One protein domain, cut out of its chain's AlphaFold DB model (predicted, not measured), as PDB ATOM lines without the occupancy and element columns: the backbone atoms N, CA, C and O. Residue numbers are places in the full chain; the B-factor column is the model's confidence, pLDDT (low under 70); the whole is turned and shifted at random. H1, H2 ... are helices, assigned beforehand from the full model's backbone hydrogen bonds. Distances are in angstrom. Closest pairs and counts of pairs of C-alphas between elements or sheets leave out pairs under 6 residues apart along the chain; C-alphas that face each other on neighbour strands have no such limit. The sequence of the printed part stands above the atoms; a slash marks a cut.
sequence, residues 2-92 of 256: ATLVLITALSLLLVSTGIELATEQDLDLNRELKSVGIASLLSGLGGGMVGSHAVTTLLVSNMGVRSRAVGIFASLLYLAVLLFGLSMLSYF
ATOM      1  N   ALA A   2      89.651  88.570 133.842       78.31
ATOM      2  CA  ALA A   2      88.788  89.388 132.973       78.31
ATOM      3  C   ALA A   2      87.412  89.726 133.589       78.31
ATOM      4  O   ALA A   2      86.943  90.852 133.479       78.31
ATOM      5  N   THR A   3      86.799  88.778 134.304       80.12
ATOM      6  CA  THR A   3      85.524  88.984 135.012       80.12
ATOM      7  C   THR A   3      85.604  90.077 136.073       80.12
ATOM      8  O   THR A   3      84.678  90.866 136.198       80.12
ATOM      9  N   LEU A   4      86.716  90.164 136.804       79.88
ATOM     10  CA  LEU A   4      86.904  91.152 137.862       79.88
ATOM     11  C   LEU A   4      87.058  92.558 137.279       79.88
ATOM     12  O   LEU A   4      86.417  93.476 137.770       79.88
ATOM     13  N   VAL A   5      87.818  92.703 136.187       80.38
ATOM     14  CA  VAL A   5      87.944  93.972 135.444       80.38
ATOM     15  C   VAL A   5      86.593  94.423 134.886       80.38
ATOM     16  O   VAL A   5      86.247  95.598 134.963       80.38
ATOM     17  N   LEU A   6      85.808  93.489 134.346       82.56
ATOM     18  CA  LEU A   6      84.481  93.795 133.822       82.56
ATOM     19  C   LEU A   6      83.520  94.227 134.938       82.56
ATOM     20  O   LEU A   6      82.824  95.227 134.791       82.56
ATOM     21  N   ILE A   7      83.498  93.508 136.065       83.38
ATOM     22  CA  ILE A   7      82.643  93.842 137.210       83.38
ATOM     23  C   ILE A   7      83.031  95.199 137.799       83.38
ATOM     24  O   ILE A   7      82.140  95.986 138.114       83.38
ATOM     25  N   THR A   8      84.324  95.504 137.937       79.38
ATOM     26  CA  THR A   8      84.767  96.796 138.476       79.38
ATOM     27  C   THR A   8      84.436  97.937 137.525       79.38
ATOM     28  O   THR A   8      83.907  98.947 137.980       79.38
ATOM     29  N   ALA A   9      84.646  97.764 136.216       81.69
ATOM     30  CA  ALA A   9      84.245  98.751 135.218       81.69
ATOM     31  C   ALA A   9      82.730  99.004 135.262       81.69
ATOM     32  O   ALA A   9      82.314 100.147 135.420       81.69
ATOM     33  N   LEU A  10      81.906  97.950 135.218       83.50
ATOM     34  CA  LEU A  10      80.448  98.076 135.328       83.50
ATOM     35  C   LEU A  10      80.040  98.762 136.636       83.50
ATOM     36  O   LEU A  10      79.249  99.697 136.613       83.50
ATOM     37  N   SER A  11      80.613  98.356 137.768       80.94
ATOM     38  CA  SER A  11      80.294  98.949 139.072       80.94
ATOM     39  C   SER A  11      80.644 100.436 139.127       80.94
ATOM     40  O   SER A  11      79.875 101.219 139.674       80.94
ATOM     41  N   LEU A  12      81.772 100.843 138.537       80.12
ATOM     42  CA  LEU A  12      82.168 102.249 138.457       80.12
ATOM     43  C   LEU A  12      81.220 103.064 137.583       80.12
ATOM     44  O   LEU A  12      80.837 104.156 137.990       80.12
ATOM     45  N   LEU A  13      80.811 102.520 136.433       81.25
ATOM     46  CA  LEU A  13      79.816 103.154 135.569       81.25
ATOM     47  C   LEU A  13      78.496 103.351 136.327       81.25
ATOM     48  O   LEU A  13      77.994 104.469 136.399       81.25
ATOM     49  N   LEU A  14      77.984 102.288 136.959       81.50
ATOM     50  CA  LEU A  14      76.733 102.328 137.723       81.50
ATOM     51  C   LEU A  14      76.797 103.335 138.875       81.50
ATOM     52  O   LEU A  14      75.860 104.108 139.069       81.50
ATOM     53  N   VAL A  15      77.895 103.333 139.637       79.44
ATOM     54  CA  VAL A  15      78.084 104.286 140.733       79.44
ATOM     55  C   VAL A  15      78.149 105.701 140.175       79.44
ATOM     56  O   VAL A  15      77.374 106.529 140.632       79.44
ATOM     57  N   SER A  16      78.985 105.976 139.172       75.19
ATOM     58  CA  SER A  16      79.151 107.321 138.600       75.19
ATOM     59  C   SER A  16      77.831 107.915 138.115       75.19
ATOM     60  O   SER A  16      77.515 109.043 138.481       75.19
ATOM     61  N   THR A  17      77.028 107.148 137.373       78.38
ATOM     62  CA  THR A  17      75.698 107.599 136.937       78.38
ATOM     63  C   THR A  17      74.770 107.851 138.128       78.38
ATOM     64  O   THR A  17      74.007 108.811 138.131       78.38
ATOM     65  N   GLY A  18      74.850 107.032 139.183       73.94
ATOM     66  CA  GLY A  18      74.112 107.279 140.423       73.94
ATOM     67  C   GLY A  18      74.522 108.582 141.120       73.94
ATOM     68  O   GLY A  18      73.664 109.293 141.640       73.94
ATOM     69  N   ILE A  19      75.814 108.918 141.107       72.75
ATOM     70  CA  ILE A  19      76.335 110.170 141.673       72.75
ATOM     71  C   ILE A  19      75.891 111.376 140.851       72.75
ATOM     72  O   ILE A  19      75.461 112.373 141.425       72.75
ATOM     73  N   GLU A  20      75.986 111.281 139.530       74.94
ATOM     74  CA  GLU A  20      75.560 112.312 138.582       74.94
ATOM     75  C   GLU A  20      74.072 112.638 138.760       74.94
ATOM     76  O   GLU A  20      73.711 113.803 138.921       74.94
ATOM     77  N   LEU A  21      73.225 111.611 138.893       72.81
ATOM     78  CA  LEU A  21      71.803 111.776 139.209       72.81
ATOM     79  C   LEU A  21      71.554 112.390 140.594       72.81
ATOM     80  O   LEU A  21      70.599 113.142 140.762       72.81
ATOM     81  N   ALA A  22      72.376 112.065 141.593       67.75
ATOM     82  CA  ALA A  22      72.223 112.592 142.951       67.75
ATOM     83  C   ALA A  22      72.760 114.024 143.117       67.75
ATOM     84  O   ALA A  22      72.323 114.739 144.016       67.75
ATOM     85  N   THR A  23      73.727 114.423 142.289       65.75
ATOM     86  CA  THR A  23      74.454 115.701 142.410       65.75
ATOM     87  C   THR A  23      74.058 116.701 141.318       65.75
ATOM     88  O   THR A  23      74.487 117.851 141.386       65.75
ATOM     89  N   GLU A  24      73.266 116.276 140.322       65.56
ATOM     90  CA  GLU A  24      72.901 117.038 139.111       65.56
ATOM     91  C   GLU A  24      74.122 117.645 138.391       65.56
ATOM     92  O   GLU A  24      74.059 118.716 137.791       65.56
ATOM     93  N   GLN A  25      75.269 116.974 138.490       67.12
ATOM     94  CA  GLN A  25      76.537 117.427 137.927       67.12
ATOM     95  C   GLN A  25      77.072 116.378 136.969       67.12
ATOM     96  O   GLN A  25      77.289 115.240 137.385       67.12
ATOM     97  N   ASP A  26      77.344 116.802 135.733       64.75
ATOM     98  CA  ASP A  26      78.006 115.967 134.736       64.75
ATOM     99  C   ASP A  26      79.398 115.573 135.241       64.75
ATOM    100  O   ASP A  26      80.280 116.418 135.453       64.75
ATOM    101  N   LEU A  27      79.599 114.274 135.450       69.31
ATOM    102  CA  LEU A  27      80.890 113.723 135.840       69.31
ATOM    103  C   LEU A  27      81.634 113.238 134.599       69.31
ATOM    104  O   LEU A  27      81.131 112.432 133.819       69.31
ATOM    105  N   ASP A  28      82.885 113.677 134.439       74.88
ATOM    106  CA  ASP A  28      83.758 113.153 133.387       74.88
ATOM    107  C   ASP A  28      84.174 111.714 133.720       74.88
ATOM    108  O   ASP A  28      85.165 111.446 134.410       74.88
ATOM    109  N   LEU A  29      83.388 110.774 133.203       73.06
ATOM    110  CA  LEU A  29      83.542 109.347 133.434       73.06
ATOM    111  C   LEU A  29      84.905 108.812 132.978       73.06
ATOM    112  O   LEU A  29      85.469 107.935 133.630       73.06
ATOM    113  N   ASN A  30      85.467 109.349 131.891       81.38
ATOM    114  CA  ASN A  30      86.782 108.931 131.403       81.38
ATOM    115  C   ASN A  30      87.881 109.329 132.388       81.38
ATOM    116  O   ASN A  30      88.815 108.559 132.638       81.38
ATOM    117  N   ARG A  31      87.768 110.526 132.969       81.19
ATOM    118  CA  ARG A  31      88.699 110.998 133.993       81.19
ATOM    119  C   ARG A  31      88.580 110.185 135.278       81.19
ATOM    120  O   ARG A  31      89.612 109.782 135.820       81.19
ATOM    121  N   GLU A  32      87.360 109.909 135.729       78.81
ATOM    122  CA  GLU A  32      87.113 109.086 136.917       78.81
ATOM    123  C   GLU A  32      87.628 107.657 136.719       78.81
ATOM    124  O   GLU A  32      88.415 107.170 137.533       78.81
ATOM    125  N   LEU A  33      87.315 107.025 135.586       81.25
ATOM    126  CA  LEU A  33      87.774 105.675 135.262       81.25
ATOM    127  C   LEU A  33      89.304 105.594 135.181       81.25
ATOM    128  O   LEU A  33      89.901 104.652 135.706       81.25
ATOM    129  N   LYS A  34      89.960 106.600 134.585       84.81
ATOM    130  CA  LYS A  34      91.427 106.682 134.555       84.81
ATOM    131  C   LYS A  34      92.009 106.853 135.959       84.81
ATOM    132  O   LYS A  34      93.008 106.210 136.278       84.81
ATOM    133  N   SER A  35      91.397 107.692 136.792       83.62
ATOM    134  CA  SER A  35      91.866 107.935 138.160       83.62
ATOM    135  C   SER A  35      91.757 106.682 139.032       83.62
ATOM    136  O   SER A  35      92.741 106.288 139.660       83.62
ATOM    137  N   VAL A  36      90.614 105.990 138.982       83.00
ATOM    138  CA  VAL A  36      90.382 104.743 139.715       83.00
ATOM    139  C   VAL A  36      91.259 103.625 139.165       83.00
ATOM    140  O   VAL A  36      91.807 102.847 139.943       83.00
ATOM    141  N   GLY A  37      91.457 103.565 137.846       84.75
ATOM    142  CA  GLY A  37      92.365 102.611 137.213       84.75
ATOM    143  C   GLY A  37      93.803 102.770 137.710       84.75
ATOM    144  O   GLY A  37      94.402 101.798 138.163       84.75
ATOM    145  N   ILE A  38      94.336 103.998 137.707       88.06
ATOM    146  CA  ILE A  38      95.685 104.286 138.225       88.06
ATOM    147  C   ILE A  38      95.769 103.978 139.725       88.06
ATOM    148  O   ILE A  38      96.710 103.312 140.153       88.06
ATOM    149  N   ALA A  39      94.783 104.402 140.520       86.19
ATOM    150  CA  ALA A  39      94.747 104.126 141.957       86.19
ATOM    151  C   ALA A  39      94.717 102.617 142.251       86.19
ATOM    152  O   ALA A  39      95.409 102.143 143.147       86.19
ATOM    153  N   SER A  40      93.975 101.849 141.454       86.56
ATOM    154  CA  SER A  40      93.878 100.392 141.577       86.56
ATOM    155  C   SER A  40      95.171  99.686 141.180       86.56
ATOM    156  O   SER A  40      95.548  98.713 141.826       86.56
ATOM    157  N   LEU A  41      95.877 100.183 140.159       87.56
ATOM    158  CA  LEU A  41      97.198  99.672 139.782       87.56
ATOM    159  C   LEU A  41      98.228  99.933 140.887       87.56
ATOM    160  O   LEU A  41      98.947  99.014 141.274       87.56
ATOM    161  N   LEU A  42      98.262 101.152 141.435       88.50
ATOM    162  CA  LEU A  42      99.140 101.502 142.557       88.50
ATOM    163  C   LEU A  42      98.805 100.684 143.814       88.50
ATOM    164  O   LEU A  42      99.712 100.182 144.472       88.50
ATOM    165  N   SER A  43      97.513 100.498 144.108       86.31
ATOM    166  CA  SER A  43      97.033  99.633 145.193       86.31
ATOM    167  C   SER A  43      97.509  98.192 144.994       86.31
ATOM    168  O   SER A  43      98.113  97.620 145.897       86.31
ATOM    169  N   GLY A  44      97.342  97.633 143.792       85.81
ATOM    170  CA  GLY A  44      97.767  96.269 143.471       85.81
ATOM    171  C   GLY A  44      99.277  96.047 143.598       85.81
ATOM    172  O   GLY A  44      99.690  95.010 144.113       85.81
ATOM    173  N   LEU A  45     100.105  97.026 143.208       88.50
ATOM    174  CA  LEU A  45     101.562  96.970 143.411       88.50
ATOM    175  C   LEU A  45     101.948  96.944 144.899       88.50
ATOM    176  O   LEU A  45     102.932  96.308 145.265       88.50
ATOM    177  N   GLY A  46     101.162  97.603 145.752       83.62
ATOM    178  CA  GLY A  46     101.308  97.570 147.208       83.62
ATOM    179  C   GLY A  46     100.633  96.373 147.894       83.62
ATOM    180  O   GLY A  46     100.589  96.345 149.121       83.62
ATOM    181  N   GLY A  47     100.076  95.413 147.142       83.38
ATOM    182  CA  GLY A  47      99.332  94.265 147.685       83.38
ATOM    183  C   GLY A  47      97.904  94.583 148.162       83.38
ATOM    184  O   GLY A  47      97.287  93.768 148.845       83.38
ATOM    185  N   GLY A  48      97.379  95.761 147.827       82.56
ATOM    186  CA  GLY A  48      96.035  96.217 148.169       82.56
ATOM    187  C   GLY A  48      94.942  95.721 147.214       82.56
ATOM    188  O   GLY A  48      95.194  95.230 146.113       82.56
ATOM    189  N   MET A  49      93.689  95.865 147.650       80.44
ATOM    190  CA  MET A  49      92.502  95.514 146.866       80.44
ATOM    191  C   MET A  49      92.060  96.682 145.964       80.44
ATOM    192  O   MET A  49      92.354  97.850 146.230       80.44
ATOM    193  N   VAL A  50      91.339  96.362 144.888       75.88
ATOM    194  CA  VAL A  50      90.696  97.342 144.000       75.88
ATOM    195  C   VAL A  50      89.508  97.984 144.719       75.88
ATOM    196  O   VAL A  50      88.663  97.274 145.262       75.88
ATOM    197  N   GLY A  51      89.421  99.314 144.699       69.94
ATOM    198  CA  GLY A  51      88.362 100.069 145.371       69.94
ATOM    199  C   GLY A  51      87.923 101.307 144.590       69.94
ATOM    200  O   GLY A  51      88.583 101.729 143.645       69.94
ATOM    201  N   SER A  52      86.790 101.883 144.995       72.62
ATOM    202  CA  SER A  52      86.246 103.135 144.457       72.62
ATOM    203  C   SER A  52      86.161 104.185 145.563       72.62
ATOM    204  O   SER A  52      85.789 103.871 146.692       72.62
ATOM    205  N   HIS A  53      86.476 105.439 145.237       73.19
ATOM    206  CA  HIS A  53      86.407 106.573 146.169       73.19
ATOM    207  C   HIS A  53      85.136 107.414 145.995       73.19
ATOM    208  O   HIS A  53      84.929 108.392 146.709       73.19
ATOM    209  N   ALA A  54      84.281 107.040 145.044       69.50
ATOM    210  CA  ALA A  54      83.191 107.880 144.566       69.50
ATOM    211  C   ALA A  54      82.124 108.136 145.656       69.50
ATOM    212  O   ALA A  54      81.712 109.272 145.883       69.50
ATOM    213  N   VAL A  55      81.761 107.097 146.417       69.31
ATOM    214  CA  VAL A  55      80.785 107.190 147.521       69.31
ATOM    215  C   VAL A  55      81.319 108.043 148.679       69.31
ATOM    216  O   VAL A  55      80.587 108.837 149.266       69.31
ATOM    217  N   THR A  56      82.608 107.924 148.993       72.12
ATOM    218  CA  THR A  56      83.239 108.683 150.081       72.12
ATOM    219  C   THR A  56      83.338 110.167 149.738       72.12
ATOM    220  O   THR A  56      83.062 111.013 150.585       72.12
ATOM    221  N   THR A  57      83.664 110.495 148.483       72.50
ATOM    222  CA  THR A  57      83.702 111.880 147.990       72.50
ATOM    223  C   THR A  57      82.327 112.537 148.053       72.50
ATOM    224  O   THR A  57      82.231 113.692 148.461       72.50
ATOM    225  N   LEU A  58      81.263 111.798 147.725       71.19
ATOM    226  CA  LEU A  58      79.888 112.266 147.893       71.19
ATOM    227  C   LEU A  58      79.540 112.579 149.347       71.19
ATOM    228  O   LEU A  58      78.912 113.594 149.631       71.19
ATOM    229  N   LEU A  59      79.926 111.715 150.284       71.75
ATOM    230  CA  LEU A  59      79.644 111.960 151.698       71.75
ATOM    231  C   LEU A  59      80.338 113.243 152.183       71.75
ATOM    232  O   LEU A  59      79.730 114.069 152.858       71.75
ATOM    233  N   VAL A  60      81.600 113.427 151.788       77.38
ATOM    234  CA  VAL A  60      82.410 114.602 152.139       77.38
ATOM    235  C   VAL A  60      81.868 115.875 151.480       77.38
ATOM    236  O   VAL A  60      81.841 116.930 152.118       77.38
ATOM    237  N   SER A  61      81.376 115.788 150.239       73.00
ATOM    238  CA  SER A  61      80.762 116.927 149.551       73.00
ATOM    239  C   SER A  61      79.424 117.331 150.178       73.00
ATOM    240  O   SER A  61      79.172 118.529 150.317       73.00
ATOM    241  N   ASN A  62      78.616 116.366 150.633       77.25
ATOM    242  CA  ASN A  62      77.386 116.619 151.397       77.25
ATOM    243  C   ASN A  62      77.666 117.283 152.755       77.25
ATOM    244  O   ASN A  62      76.847 118.055 153.243       77.25
ATOM    245  N   MET A  63      78.843 117.052 153.343       79.06
ATOM    246  CA  MET A  63      79.303 117.755 154.549       79.06
ATOM    247  C   MET A  63      79.840 119.172 154.267       79.06
ATOM    248  O   MET A  63      80.340 119.831 155.175       79.06
ATOM    249  N   GLY A  64      79.770 119.658 153.021       78.69
ATOM    250  CA  GLY A  64      80.205 121.004 152.637       78.69
ATOM    251  C   GLY A  64      81.723 121.179 152.520       78.69
ATOM    252  O   GLY A  64      82.199 122.285 152.268       78.69
ATOM    253  N   VAL A  65      82.506 120.105 152.661       76.94
ATOM    254  CA  VAL A  65      83.969 120.174 152.603       76.94
ATOM    255  C   VAL A  65      84.445 119.850 151.186       76.94
ATOM    256  O   VAL A  65      84.295 118.736 150.699       76.94
ATOM    257  N   ARG A  66      85.059 120.825 150.506       70.12
ATOM    258  CA  ARG A  66      85.565 120.680 149.125       70.12
ATOM    259  C   ARG A  66      87.087 120.814 149.034       70.12
ATOM    260  O   ARG A  66      87.606 121.536 148.187       70.12
ATOM    261  N   SER A  67      87.817 120.135 149.918       78.75
ATOM    262  CA  SER A  67      89.285 120.190 149.939       78.75
ATOM    263  C   SER A  67      89.930 118.827 149.705       78.75
ATOM    264  O   SER A  67      89.582 117.840 150.350       78.75
ATOM    265  N   ARG A  68      90.953 118.795 148.837       79.19
ATOM    266  CA  ARG A  68      91.812 117.614 148.616       79.19
ATOM    267  C   ARG A  68      92.599 117.219 149.868       79.19
ATOM    268  O   ARG A  68      93.022 116.072 149.978       79.19
ATOM    269  N   ALA A  69      92.761 118.146 150.816       82.75
ATOM    270  CA  ALA A  69      93.428 117.878 152.084       82.75
ATOM    271  C   ALA A  69      92.717 116.775 152.882       82.75
ATOM    272  O   ALA A  69      93.390 115.979 153.524       82.75
ATOM    273  N   VAL A  70      91.384 116.663 152.783       83.88
ATOM    274  CA  VAL A  70      90.611 115.633 153.500       83.88
ATOM    275  C   VAL A  70      91.073 114.229 153.122       83.88
ATOM    276  O   VAL A  70      91.270 113.395 153.999       83.88
ATOM    277  N   GLY A  71      91.304 113.978 151.830       82.88
ATOM    278  CA  GLY A  71      91.789 112.679 151.360       82.88
ATOM    279  C   GLY A  71      93.188 112.349 151.882       82.88
ATOM    280  O   GLY A  71      93.443 111.207 152.251       82.88
ATOM    281  N   ILE A  72      94.069 113.353 151.972       86.38
ATOM    282  CA  ILE A  72      95.439 113.202 152.491       86.38
ATOM    283  C   ILE A  72      95.423 112.944 154.003       86.38
ATOM    284  O   ILE A  72      96.110 112.051 154.487       86.38
ATOM    285  N   PHE A  73      94.616 113.692 154.757       88.75
ATOM    286  CA  PHE A  73      94.458 113.458 156.193       88.75
ATOM    287  C   PHE A  73      93.847 112.083 156.475       88.75
ATOM    288  O   PHE A  73      94.325 111.379 157.361       88.75
ATOM    289  N   ALA A  74      92.839 111.671 155.702       86.69
ATOM    290  CA  ALA A  74      92.236 110.350 155.830       86.69
ATOM    291  C   ALA A  74      93.241 109.229 155.524       86.69
ATOM    292  O   ALA A  74      93.332 108.276 156.292       86.69
ATOM    293  N   SER A  75      94.030 109.341 154.449       87.38
ATOM    294  CA  SER A  75      95.042 108.330 154.118       87.38
ATOM    295  C   SER A  75      96.156 108.256 155.162       87.38
ATOM    296  O   SER A  75      96.559 107.155 155.536       87.38
ATOM    297  N   LEU A  76      96.600 109.399 155.695       91.31
ATOM    298  CA  LEU A  76      97.576 109.449 156.783       91.31
ATOM    299  C   LEU A  76      97.024 108.820 158.067       91.31
ATOM    300  O   LEU A  76      97.736 108.082 158.745       91.31
ATOM    301  N   LEU A  77      95.748 109.064 158.378       89.94
ATOM    302  CA  LEU A  77      95.072 108.446 159.515       89.94
ATOM    303  C   LEU A  77      94.976 106.926 159.342       89.94
ATOM    304  O   LEU A  77      95.317 106.194 160.268       89.94
ATOM    305  N   TYR A  78      94.579 106.440 158.162       89.00
ATOM    306  CA  TYR A  78      94.566 105.002 157.874       89.00
ATOM    307  C   TYR A  78      95.960 104.385 157.993       89.00
ATOM    308  O   TYR A  78      96.088 103.304 158.562       89.00
ATOM    309  N   LEU A  79      97.006 105.076 157.531       89.75
ATOM    310  CA  LEU A  79      98.387 104.622 157.682       89.75
ATOM    311  C   LEU A  79      98.809 104.568 159.158       89.75
ATOM    312  O   LEU A  79      99.408 103.586 159.582       89.75
ATOM    313  N   ALA A  80      98.457 105.576 159.959       90.94
ATOM    314  CA  ALA A  80      98.734 105.582 161.394       90.94
ATOM    315  C   ALA A  80      98.005 104.437 162.117       90.94
ATOM    316  O   ALA A  80      98.610 103.710 162.902       90.94
ATOM    317  N   VAL A  81      96.725 104.212 161.809       88.94
ATOM    318  CA  VAL A  81      95.958 103.078 162.349       88.94
ATOM    319  C   VAL A  81      96.554 101.747 161.896       88.94
ATOM    320  O   VAL A  81      96.597 100.802 162.678       88.94
ATOM    321  N   LEU A  82      97.064 101.656 160.672       87.12
ATOM    322  CA  LEU A  82      97.725 100.449 160.191       87.12
ATOM    323  C   LEU A  82      99.071 100.218 160.898       87.12
ATOM    324  O   LEU A  82      99.389  99.089 161.231       87.12
ATOM    325  N   LEU A  83      99.856 101.248 161.208       88.62
ATOM    326  CA  LEU A  83     101.142 101.055 161.893       88.62
ATOM    327  C   LEU A  83     100.990 100.787 163.400       88.62
ATOM    328  O   LEU A  83     101.707  99.953 163.948       88.62
ATOM    329  N   PHE A  84     100.051 101.463 164.069       86.62
ATOM    330  CA  PHE A  84      99.916 101.424 165.534       86.62
ATOM    331  C   PHE A  84      98.685 100.645 166.027       86.62
ATOM    332  O   PHE A  84      98.662 100.157 167.156       86.62
ATOM    333  N   GLY A  85      97.650 100.516 165.199       82.19
ATOM    334  CA  GLY A  85      96.333  99.991 165.574       82.19
ATOM    335  C   GLY A  85      96.123  98.497 165.324       82.19
ATOM    336  O   GLY A  85      95.103  97.963 165.766       82.19
ATOM    337  N   LEU A  86      97.066  97.785 164.688       82.31
ATOM    338  CA  LEU A  86      96.934  96.339 164.442       82.31
ATOM    339  C   LEU A  86      96.701  95.539 165.735       82.31
ATOM    340  O   LEU A  86      95.925  94.587 165.743       82.31
ATOM    341  N   SER A  87      97.331  95.957 166.838       83.06
ATOM    342  CA  SER A  87      97.177  95.303 168.143       83.06
ATOM    343  C   SER A  87      95.780  95.494 168.748       83.06
ATOM    344  O   SER A  87      95.301  94.625 169.464       83.06
ATOM    345  N   MET A  88      95.101  96.603 168.433       81.31
ATOM    346  CA  MET A  88      93.727  96.880 168.878       81.31
ATOM    347  C   MET A  88      92.688  96.168 168.004       81.31
ATOM    348  O   MET A  88      91.639  95.758 168.497       81.31
ATOM    349  N   LEU A  89      92.982  95.978 166.712       81.38
ATOM    350  CA  LEU A  89      92.056  95.365 165.757       81.38
ATOM    351  C   LEU A  89      91.748  93.891 166.078       81.38
ATOM    352  O   LEU A  89      90.665  93.407 165.758       81.38
ATOM    353  N   SER A  90      92.662  93.184 166.749       82.38
ATOM    354  CA  SER A  90      92.464  91.788 167.169       82.38
ATOM    355  C   SER A  90      91.370  91.620 168.232       82.38
ATOM    356  O   SER A  90      90.726  90.572 168.280       82.38
ATOM    357  N   TYR A  91      91.111  92.659 169.032       87.31
ATOM    358  CA  TYR A  91      90.026  92.686 170.014       87.31
ATOM    359  C   TYR A  91      88.669  92.996 169.381       87.31
ATOM    360  O   TYR A  91      87.639  92.879 170.048       87.31
ATOM    361  N   PHE A  92      88.641  93.392 168.104       85.44
ATOM    362  CA  PHE A  92      87.403  93.768 167.447       85.44
ATOM    363  C   PHE A  92      86.537  92.527 167.179       85.44
ATOM    364  O   PHE A  92      86.952  91.609 166.458       85.44
TER     365      PHE A  92
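This is residues 2 to 92 of the 256 residues of a protein of Leptolyngbya sp. O-77 (UniProt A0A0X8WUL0). A loose, open set of helices: the long helix H1 has short H3 side by side with its later part, while H2 begins beside the middle of H1 and runs off from it at a slant. H4, with the small H5 at its tip, makes an arm, and residues 72 to 80 and 82 to 88 of this arm stick out with no other part of the fold near them. The printed part has 91 residues with five named helices, H1 to H5 in order along the chain, and no named strand; the class is all helix. The whole is loose, with a radius of gyration of the C-alphas of 15.3 A and spans of 43 by 38 by 22 A.

The longest helix, H1, holds residues 2 to 23 and measures 31.4 A from C-alpha 2 at (88.788, 89.388, 132.973) to C-alpha 23 at (74.454, 115.701, 142.410). H2, residues 29 to 45, is 24.0 A long, and H3, residues 54 to 62, is 12.5 A long. H4, residues 69 to 84, is 22.2 A long. H5, residues 86 to 89, is 5.1 A long and ends with C-alpha 89 at (92.056, 95.365, 165.757).

H1 and H3 touch and run the same way at a shallow tilt of 17 degrees; their closest C-alphas, those of Ser 16 and Ala 54, are 7.2 A apart, and H1 touches H3 with residues 15 to 19 alone. H1 also touches H2, at a steep tilt of 46 degrees, opposite ways. Here the closest C-alphas are those of Ser 16 and Leu 29, 7.1 A apart; H1 touches H2 with residues 9 to 16 alone, and H2 touches H1 with residues 29 to 33 alone. H2 and H3 are apart. H3 and H4 are near each other, with 5 pairs of C-alphas within 10 A and the closest 8.4 A apart. H4 is apart from H1 and H2. H4 and H5 meet only through their link. In H1, H2, H3 and H4 every O i to N i+4 pair is within hydrogen-bond range, while H5 is too short for such a pair.

The two C-alphas farthest apart are those of Asp 26 and Tyr 91, at 43.9 A. Without the stretches that stand free, the body of 75 residues spans 38 by 35 by 22 A. The printed part has no cut. The links H1 to H2 and H4 to H5 are tight, those from H2 to H3 and H3 to H4 are short, and no link is long. The mean pLDDT of the printed part is 80.1; residues 22 to 27, 51, and 54 to 55 are under 70.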